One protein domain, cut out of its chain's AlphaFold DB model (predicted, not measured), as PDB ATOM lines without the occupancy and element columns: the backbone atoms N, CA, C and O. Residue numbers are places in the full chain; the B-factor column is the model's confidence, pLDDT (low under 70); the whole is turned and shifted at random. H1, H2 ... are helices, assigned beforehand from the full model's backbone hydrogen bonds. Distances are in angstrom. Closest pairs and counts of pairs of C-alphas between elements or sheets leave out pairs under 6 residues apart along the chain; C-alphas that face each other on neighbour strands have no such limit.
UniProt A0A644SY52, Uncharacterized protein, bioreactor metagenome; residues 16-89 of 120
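This is residues 16 to 89 of the 120 residues of an uncharacterized protein of bioreactor metagenome (UniProt A0A644SY52). The printed part makes an open loop: H1, H2 and H3 lead out, then H4 and H5, meeting at a corner, fold back to end near H1. Its 74 residues, all helix in class with no named strand, are only just compact, close to loose, with a 13.2 A radius of gyration of the C-alphas. The spans are 42 by 28 by 18 A.

H1, residues 16 to 21, is close but not clearly touching H5, residues 77 to 87; their closest C-alphas, Ala 18 and Ala 83, are 7.6 A apart. They run opposite ways at a steep tilt of 39 degrees. H2, residues 28 to 36, is apart from H3, residues 46 to 52, and only just apart from H4, residues 62 to 75, at 8.2 A. H4 and H5 are close but not clearly touching, the closest C-alphas, Lys 74 and Lys 80, 6.9 A apart; at 72 degrees they are only just about perpendicular. In these five helices every O i to N i+4 pair is within hydrogen-bond range.

H1 begins at (142.007, 193.973, 205.927). H2 spans 12.6 A, H4 19.9 A and H5 15.1 A, ending at (135.569, 187.223, 209.109).

The printed part has no cut and no long link. Residues 16 to 22, 57 and 77 to 89 have pLDDT under 70.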
ATOM      1  N   SER A  16     140.775 193.193 205.794       56.25
ATOM      2  CA  SER A  16     142.007 193.973 205.927       56.25
ATOM      3  C   SER A  16     141.969 194.965 207.097       56.25
ATOM      4  O   SER A  16     142.916 195.006 207.870       56.25
ATOM      5  N   GLU A  17     140.865 195.698 207.294       59.00
ATOM      6  CA  GLU A  17     140.699 196.612 208.441       59.00
ATOM      7  C   GLU A  17     140.656 195.850 209.769       59.00
ATOM      8  O   GLU A  17     141.269 196.269 210.746       59.00
ATOM      9  N   ALA A  18     139.985 194.697 209.807       59.38
ATOM     10  CA  ALA A  18     139.943 193.863 211.006       59.38
ATOM     11  C   ALA A  18     141.320 193.265 211.348       59.38
ATOM     12  O   ALA A  18     141.639 193.096 212.524       59.38
ATOM     13  N   MET A  19     142.142 192.947 210.342       61.31
ATOM     14  CA  MET A  19     143.520 192.504 210.553       61.31
ATOM     15  C   MET A  19     144.402 193.646 211.057       61.31
ATOM     16  O   MET A  19     145.135 193.440 212.020       61.31
ATOM     17  N   ASP A  20     144.288 194.838 210.468       64.69
ATOM     18  CA  ASP A  20     145.045 196.025 210.875       64.69
ATOM     19  C   ASP A  20     144.742 196.460 212.315       64.69
ATOM     20  O   ASP A  20     145.654 196.751 213.089       64.69
ATOM     21  N   GLU A  21     143.476 196.413 212.730       65.50
ATOM     22  CA  GLU A  21     143.075 196.755 214.098       65.50
ATOM     23  C   GLU A  21     143.518 195.731 215.157       65.50
ATOM     24  O   GLU A  21     143.593 196.068 216.344       65.50
ATOM     25  N   ASN A  22     143.804 194.488 214.754       66.75
ATOM     26  CA  ASN A  22     144.256 193.412 215.642       66.75
ATOM     27  C   ASN A  22     145.779 193.244 215.681       66.75
ATOM     28  O   ASN A  22     146.266 192.345 216.370       66.75
ATOM     29  N   LEU A  23     146.531 194.096 214.980       74.38
ATOM     30  CA  LEU A  23     147.980 194.142 215.122       74.38
ATOM     31  C   LEU A  23     148.341 194.622 216.531       74.38
ATOM     32  O   LEU A  23     147.752 195.575 217.050       74.38
ATOM     33  N   SER A  24     149.294 193.933 217.150       75.75
ATOM     34  CA  SER A  24     149.780 194.241 218.491       75.75
ATOM     35  C   SER A  24     151.287 194.435 218.509       75.75
ATOM     36  O   SER A  24     152.039 193.597 218.021       75.75
ATOM     37  N   ILE A  25     151.744 195.473 219.204       77.88
ATOM     38  CA  ILE A  25     153.169 195.707 219.457       77.88
ATOM     39  C   ILE A  25     153.794 194.620 220.346       77.88
ATOM     40  O   ILE A  25     155.011 194.455 220.365       77.88
ATOM     41  N   MET A  26     152.971 193.865 221.084       79.12
ATOM     42  CA  MET A  26     153.408 192.763 221.944       79.12
ATOM     43  C   MET A  26     153.602 191.448 221.181       79.12
ATOM     44  O   MET A  26     154.195 190.514 221.721       79.12
ATOM     45  N   ASN A  27     153.133 191.356 219.930       78.44
ATOM     46  CA  ASN A  27     153.451 190.240 219.050       78.44
ATOM     47  C   ASN A  27     154.592 190.654 218.100       78.44
ATOM     48  O   ASN A  27     154.412 191.563 217.293       78.44
ATOM     49  N   PRO A  28     155.756 189.984 218.131       75.00
ATOM     50  CA  PRO A  28     156.920 190.400 217.349       75.00
ATOM     51  C   PRO A  28     156.687 190.388 215.830       75.00
ATOM     52  O   PRO A  28     157.306 191.168 215.110       75.00
ATOM     53  N   GLN A  29     155.793 189.534 215.330       78.12
ATOM     54  CA  GLN A  29     155.469 189.452 213.899       78.12
ATOM     55  C   GLN A  29     154.604 190.639 213.456       78.12
ATOM     56  O   GLN A  29     154.833 191.219 212.398       78.12
ATOM     57  N   ASP A  30     153.651 191.042 214.298       78.12
ATOM     58  CA  ASP A  30     152.820 192.218 214.049       78.12
ATOM     59  C   ASP A  30     153.624 193.501 214.188       78.12
ATOM     60  O   ASP A  30     153.455 194.403 213.381       78.12
ATOM     61  N   ALA A  31     154.519 193.584 215.175       76.62
ATOM     62  CA  ALA A  31     155.394 194.736 215.349       76.62
ATOM     63  C   ALA A  31     156.255 194.978 214.096       76.62
ATOM     64  O   ALA A  31     156.456 196.123 213.683       76.62
ATOM     65  N   PHE A  32     156.703 193.904 213.435       78.75
ATOM     66  CA  PHE A  32     157.393 193.997 212.151       78.75
ATOM     67  C   PHE A  32     156.476 194.545 211.046       78.75
ATOM     68  O   PHE A  32     156.815 195.538 210.409       78.75
ATOM     69  N   LEU A  33     155.275 193.979 210.889       80.44
ATOM     70  CA  LEU A  33     154.270 194.449 209.923       80.44
ATOM     71  C   LEU A  33     153.835 195.901 210.173       80.44
ATOM     72  O   LEU A  33     153.650 196.667 209.232       80.44
ATOM     73  N   MET A  34     153.689 196.305 211.434       78.69
ATOM     74  CA  MET A  34     153.374 197.677 211.832       78.69
ATOM     75  C   MET A  34     154.510 198.634 211.477       78.69
ATOM     76  O   MET A  34     154.249 199.769 211.084       78.69
ATOM     77  N   THR A  35     155.759 198.174 211.569       80.62
ATOM     78  CA  THR A  35     156.925 198.945 211.127       80.62
ATOM     79  C   THR A  35     156.936 199.091 209.605       80.62
ATOM     80  O   THR A  35     157.084 200.200 209.100       80.62
ATOM     81  N   GLU A  36     156.683 198.008 208.860       78.56
ATOM     82  CA  GLU A  36     156.579 198.051 207.391       78.56
ATOM     83  C   GLU A  36     155.425 198.937 206.903       78.56
ATOM     84  O   GLU A  36     155.567 199.660 205.917       78.56
ATOM     85  N   LYS A  37     154.293 198.934 207.616       73.50
ATOM     86  CA  LYS A  37     153.135 199.793 207.327       73.50
ATOM     87  C   LYS A  37     153.325 201.250 207.765       73.50
ATOM     88  O   LYS A  37     152.433 202.064 207.544       73.50
ATOM     89  N   GLY A  38     154.453 201.593 208.392       76.88
ATOM     90  CA  GLY A  38     154.735 202.941 208.892       76.88
ATOM     91  C   GLY A  38     153.928 203.339 210.135       76.88
ATOM     92  O   GLY A  38     153.950 204.506 210.521       76.88
ATOM     93  N   MET A  39     153.235 202.387 210.768       74.88
ATOM     94  CA  MET A  39     152.509 202.587 212.028       74.88
ATOM     95  C   MET A  39     153.453 202.643 213.233       74.88
ATOM     96  O   MET A  39     153.174 203.343 214.202       74.88
ATOM     97  N   LEU A  40     154.585 201.940 213.162       76.81
ATOM     98  CA  LEU A  40     155.696 202.058 214.102       76.81
ATOM     99  C   LEU A  40     156.888 202.651 213.365       76.81
ATOM    100  O   LEU A  40     157.344 202.095 212.368       76.81
ATOM    101  N   ARG A  41     157.400 203.782 213.849       80.62
ATOM    102  CA  ARG A  41     158.584 204.417 213.264       80.62
ATOM    103  C   ARG A  41     159.712 204.481 214.293       80.62
ATOM    104  O   ARG A  41     159.435 204.728 215.466       80.62
ATOM    105  N   PRO A  42     160.973 204.271 213.886       72.62
ATOM    106  CA  PRO A  42     162.110 204.273 214.807       72.62
ATOM    107  C   PRO A  42     162.425 205.662 215.383       72.62
ATOM    108  O   PRO A  42     163.069 205.756 216.422       72.62
ATOM    109  N   ASP A  43     161.981 206.735 214.724       82.12
ATOM    110  CA  ASP A  43     162.096 208.128 215.168       82.12
ATOM    111  C   ASP A  43     160.947 208.573 216.091       82.12
ATOM    112  O   ASP A  43     160.969 209.689 216.605       82.12
ATOM    113  N   MET A  44     159.951 207.712 216.316       82.12
ATOM    114  CA  MET A  44     158.791 208.021 217.144       82.12
ATOM    115  C   MET A  44     159.176 208.050 218.623       82.12
ATOM    116  O   MET A  44     159.844 207.154 219.144       82.12
ATOM    117  N   THR A  45     158.728 209.078 219.332       83.00
ATOM    118  CA  THR A  45     158.924 209.151 220.776       83.00
ATOM    119  C   THR A  45     158.040 208.136 221.493       83.00
ATOM    120  O   THR A  45     156.959 207.766 221.035       83.00
ATOM    121  N   ILE A  46     158.466 207.736 222.691       78.25
ATOM    122  CA  ILE A  46     157.679 206.859 223.567       78.25
ATOM    123  C   ILE A  46     156.275 207.445 223.812       78.25
ATOM    124  O   ILE A  46     155.296 206.707 223.849       78.25
ATOM    125  N   ARG A  47     156.162 208.776 223.925       80.00
ATOM    126  CA  ARG A  47     154.877 209.467 224.100       80.00
ATOM    127  C   ARG A  47     153.969 209.297 222.888       80.00
ATOM    128  O   ARG A  47     152.819 208.919 223.056       80.00
ATOM    129  N   GLU A  48     154.496 209.529 221.689       80.44
ATOM    130  CA  GLU A  48     153.743 209.342 220.448       80.44
ATOM    131  C   GLU A  48     153.296 207.888 220.278       80.44
ATOM    132  O   GLU A  48     152.151 207.649 219.897       80.44
ATOM    133  N   LEU A  49     154.155 206.919 220.614       80.06
ATOM    134  CA  LEU A  49     153.805 205.499 220.598       80.06
ATOM    135  C   LEU A  49     152.622 205.201 221.531       80.06
ATOM    136  O   LEU A  49     151.640 204.598 221.104       80.06
ATOM    137  N   PHE A  50     152.685 205.651 222.788       77.31
ATOM    138  CA  PHE A  50     151.592 205.457 223.744       77.31
ATOM    139  C   PHE A  50     150.305 206.161 223.305       77.31
ATOM    140  O   PHE A  50     149.233 205.565 223.394       77.31
ATOM    141  N   SER A  51     150.401 207.368 222.745       79.94
ATOM    142  CA  SER A  51     149.246 208.067 222.174       79.94
ATOM    143  C   SER A  51     148.637 207.312 220.987       79.94
ATOM    144  O   SER A  51     147.415 207.217 220.895       79.94
ATOM    145  N   GLY A  52     149.457 206.707 220.121       75.56
ATOM    146  CA  GLY A  52     148.996 205.836 219.031       75.56
ATOM    147  C   GLY A  52     148.299 204.560 219.520       75.56
ATOM    148  O   GLY A  52     147.397 204.054 218.859       75.56
ATOM    149  N   LEU A  53     148.656 204.083 220.714       72.62
ATOM    150  CA  LEU A  53     148.009 202.956 221.397       72.62
ATOM    151  C   LEU A  53     146.772 203.377 222.215       72.62
ATOM    152  O   LEU A  53     146.127 202.535 222.844       72.62
ATOM    153  N   GLY A  54     146.418 204.666 222.196       71.94
ATOM    154  CA  GLY A  54     145.272 205.220 222.915       71.94
ATOM    155  C   GLY A  54     145.507 205.435 224.410       71.94
ATOM    156  O   GLY A  54     144.536 205.522 225.160       71.94
ATOM    157  N   VAL A  55     146.767 205.504 224.850       77.38
ATOM    158  CA  VAL A  55     147.148 205.840 226.227       77.38
ATOM    159  C   VAL A  55     147.528 207.308 226.309       77.38
ATOM    160  O   VAL A  55     148.424 207.778 225.602       77.38
ATOM    161  N   ASP A  56     146.868 208.021 227.215       78.19
ATOM    162  CA  ASP A  56     147.286 209.360 227.588       78.19
ATOM    163  C   ASP A  56     148.434 209.265 228.597       78.19
ATOM    164  O   ASP A  56     148.290 208.716 229.691       78.19
ATOM    165  N   VAL A  57     149.594 209.794 228.217       69.69
ATOM    166  CA  VAL A  57     150.818 209.741 229.027       69.69
ATOM    167  C   VAL A  57     150.718 210.624 230.274       69.69
ATOM    168  O   VAL A  57     151.472 210.425 231.225       69.69
ATOM    169  N   GLU A  58     149.796 211.589 230.275       77.81
ATOM    170  CA  GLU A  58     149.477 212.429 231.437       77.81
ATOM    171  C   GLU A  58     148.278 211.881 232.237       77.81
ATOM    172  O   GLU A  58     147.911 212.426 233.280       77.81
ATOM    173  N   GLY A  59     147.685 210.778 231.769       73.06
ATOM    174  CA  GLY A  59     146.519 210.136 232.358       73.06
ATOM    175  C   GLY A  59     146.824 209.188 233.529       73.06
ATOM    176  O   GLY A  59     147.975 208.923 233.886       73.06
ATOM    177  N   PRO A  60     145.773 208.639 234.166       79.56
ATOM    178  CA  PRO A  60     145.916 207.665 235.241       79.56
ATOM    179  C   PRO A  60     146.600 206.373 234.776       79.56
ATOM    180  O   PRO A  60     146.236 205.789 233.757       79.56
ATOM    181  N   VAL A  61     147.507 205.851 235.611       77.44
ATOM    182  CA  VAL A  61     148.274 204.608 235.375       77.44
ATOM    183  C   VAL A  61     147.381 203.392 235.083       77.44
ATOM    184  O   VAL A  61     147.810 202.466 234.403       77.44
ATOM    185  N   ALA A  62     146.120 203.397 235.524       80.50
ATOM    186  CA  ALA A  62     145.148 202.359 235.180       80.50
ATOM    187  C   ALA A  62     144.977 202.171 233.655       80.50
ATOM    188  O   ALA A  62     144.792 201.044 233.203       80.50
ATOM    189  N   GLN A  63     145.154 203.229 232.854       76.25
ATOM    190  CA  GLN A  63     145.101 203.146 231.389       76.25
ATOM    191  C   GLN A  63     146.205 202.254 230.805       76.25
ATOM    192  O   GLN A  63     145.988 201.603 229.784       76.25
ATOM    193  N   LEU A  64     147.370 202.175 231.460       75.50
ATOM    194  CA  LEU A  64     148.444 201.265 231.053       75.50
ATOM    195  C   LEU A  64     148.037 199.807 231.268       75.50
ATOM    196  O   LEU A  64     148.360 198.968 230.434       75.50
ATOM    197  N   ALA A  65     147.310 199.503 232.347       77.12
ATOM    198  CA  ALA A  65     146.814 198.151 232.596       77.12
ATOM    199  C   ALA A  65     145.786 197.736 231.531       77.12
ATOM    200  O   ALA A  65     145.913 196.657 230.952       77.12
ATOM    201  N   ASP A  66     144.839 198.619 231.201       79.31
ATOM    202  CA  ASP A  66     143.880 198.405 230.112       79.31
ATOM    203  C   ASP A  66     144.569 198.246 228.750       79.31
ATOM    204  O   ASP A  66     144.213 197.359 227.970       79.31
ATOM    205  N   MET A  67     145.583 199.066 228.461       80.69
ATOM    206  CA  MET A  67     146.371 198.966 227.232       80.69
ATOM    207  C   MET A  67     147.113 197.632 227.158       80.69
ATOM    208  O   MET A  67     146.996 196.933 226.156       80.69
ATOM    209  N   VAL A  68     147.831 197.243 228.215       79.31
ATOM    210  CA  VAL A  68     148.540 195.956 228.271       79.31
ATOM    211  C   VAL A  68     147.561 194.801 228.097       79.31
ATOM    212  O   VAL A  68     147.852 193.860 227.361       79.31
ATOM    213  N   GLN A  69     146.383 194.870 228.715       80.50
ATOM    214  CA  GLN A  69     145.366 193.834 228.576       80.50
ATOM    215  C   GLN A  69     144.823 193.755 227.140       80.50
ATOM    216  O   GLN A  69     144.685 192.650 226.612       80.50
ATOM    217  N   ARG A  70     144.578 194.892 226.476       77.50
ATOM    218  CA  ARG A  70     144.173 194.940 225.057       77.50
ATOM    219  C   ARG A  70     145.259 194.403 224.131       77.50
ATOM    220  O   ARG A  70     144.965 193.559 223.288       77.50
ATOM    221  N   GLU A  71     146.500 194.839 224.311       75.19
ATOM    222  CA  GLU A  71     147.641 194.371 223.521       75.19
ATOM    223  C   GLU A  71     147.868 192.869 223.714       75.19
ATOM    224  O   GLU A  71     148.004 192.132 222.746       75.19
ATOM    225  N   THR A  72     147.765 192.369 224.947       77.19
ATOM    226  CA  THR A  72     147.865 190.930 225.236       77.19
ATOM    227  C   THR A  72     146.732 190.137 224.573       77.19
ATOM    228  O   THR A  72     146.955 189.048 224.039       77.19
ATOM    229  N   GLN A  73     145.506 190.670 224.566       75.38
ATOM    230  CA  GLN A  73     144.370 190.033 223.893       75.38
ATOM    231  C   GLN A  73     144.543 189.985 222.373       75.38
ATOM    232  O   GLN A  73     144.207 188.961 221.776       75.38
ATOM    233  N   LYS A  74     145.079 191.047 221.763       71.62
ATOM    234  CA  LYS A  74     145.386 191.105 220.327       71.62
ATOM    235  C   LYS A  74     146.567 190.215 219.951       71.62
ATOM    236  O   LYS A  74     146.517 189.517 218.943       71.62
ATOM    237  N   ALA A  75     147.601 190.168 220.788       72.50
ATOM    238  CA  ALA A  75     148.772 189.326 220.578       72.50
ATOM    239  C   ALA A  75     148.444 187.825 220.626       72.50
ATOM    240  O   ALA A  75     149.174 187.031 220.027       72.50
ATOM    241  N   ASN A  76     147.350 187.434 221.297       75.88
ATOM    242  CA  ASN A  76     146.948 186.040 221.449       75.88
ATOM    243  C   ASN A  76     146.552 185.404 220.093       75.88
ATOM    244  O   ASN A  76     145.527 185.774 219.508       75.88
ATOM    245  N   PRO A  77     147.292 184.386 219.614       68.06
ATOM    246  CA  PRO A  77     147.032 183.735 218.331       68.06
ATOM    247  C   PRO A  77     145.626 183.130 218.211       68.06
ATOM    248  O   PRO A  77     145.035 183.147 217.132       68.06
ATOM    249  N   LEU A  78     145.055 182.632 219.318       67.88
ATOM    250  CA  LEU A  78     143.702 182.063 219.335       67.88
ATOM    251  C   LEU A  78     142.633 183.124 219.038       67.88
ATOM    252  O   LEU A  78     141.661 182.845 218.335       67.88
ATOM    253  N   ASN A  79     142.831 184.355 219.519       66.62
ATOM    254  CA  ASN A  79     141.909 185.461 219.265       66.62
ATOM    255  C   ASN A  79     141.998 185.942 217.818       66.62
ATOM    256  O   ASN A  79     140.964 186.197 217.203       66.62
ATOM    257  N   LYS A  80     143.205 185.982 217.244       65.25
ATOM    258  CA  LYS A  80     143.394 186.290 215.820       65.25
ATOM    259  C   LYS A  80     142.712 185.266 214.925       65.25
ATOM    260  O   LYS A  80     141.985 185.646 214.016       65.25
ATOM    261  N   MET A  81     142.860 183.973 215.219       63.62
ATOM    262  CA  MET A  81     142.152 182.926 214.477       63.62
ATOM    263  C   MET A  81     140.636 183.028 214.640       63.62
ATOM    264  O   MET A  81     139.921 182.792 213.677       63.62
ATOM    265  N   LYS A  82     140.125 183.437 215.808       61.72
ATOM    266  CA  LYS A  82     138.689 183.685 216.002       61.72
ATOM    267  C   LYS A  82     138.192 184.906 215.220       61.72
ATOM    268  O   LYS A  82     137.095 184.856 214.675       61.72
ATOM    269  N   ALA A  83     138.983 185.976 215.135       60.38
ATOM    270  CA  ALA A  83     138.669 187.145 214.316       60.38
ATOM    271  C   ALA A  83     138.677 186.798 212.818       60.38
ATOM    272  O   ALA A  83     137.757 187.172 212.099       60.38
ATOM    273  N   VAL A  84     139.655 186.006 212.368       57.94
ATOM    274  CA  VAL A  84     139.739 185.503 210.987       57.94
ATOM    275  C   VAL A  84     138.625 184.498 210.684       57.94
ATOM    276  O   VAL A  84     138.016 184.584 209.628       57.94
ATOM    277  N   ALA A  85     138.288 183.597 211.606       55.91
ATOM    278  CA  ALA A  85     137.178 182.656 211.450       55.91
ATOM    279  C   ALA A  85     135.811 183.362 211.478       55.91
ATOM    280  O   ALA A  85     134.902 182.968 210.756       55.91
ATOM    281  N   GLY A  86     135.672 184.432 212.267       51.22
ATOM    282  CA  GLY A  86     134.490 185.298 212.267       51.22
ATOM    283  C   GLY A  86     134.375 186.166 211.009       51.22
ATOM    284  O   GLY A  86     133.266 186.463 210.577       51.22
ATOM    285  N   ALA A  87     135.504 186.532 210.397       51.88
ATOM    286  CA  ALA A  87     135.569 187.223 209.109       51.88
ATOM    287  C   ALA A  87     135.497 186.261 207.899       51.88
ATOM    288  O   ALA A  87     135.275 186.691 206.771       51.88
ATOM    289  N   GLY A  88     135.664 184.957 208.132       43.97
ATOM    290  CA  GLY A  88     135.916 183.923 207.129       43.97
ATOM    291  C   GLY A  88     134.695 183.185 206.582       43.97
ATOM    292  O   GLY A  88     134.845 182.058 206.127       43.97
ATOM    293  N   LEU A  89     133.498 183.782 206.592       45.44
ATOM    294  CA  LEU A  89     132.357 183.240 205.830       45.44
ATOM    295  C   LEU A  89     132.043 184.001 204.539       45.44
ATOM    296  O   LEU A  89     131.152 183.581 203.806       45.44
TER     297      LEU A  89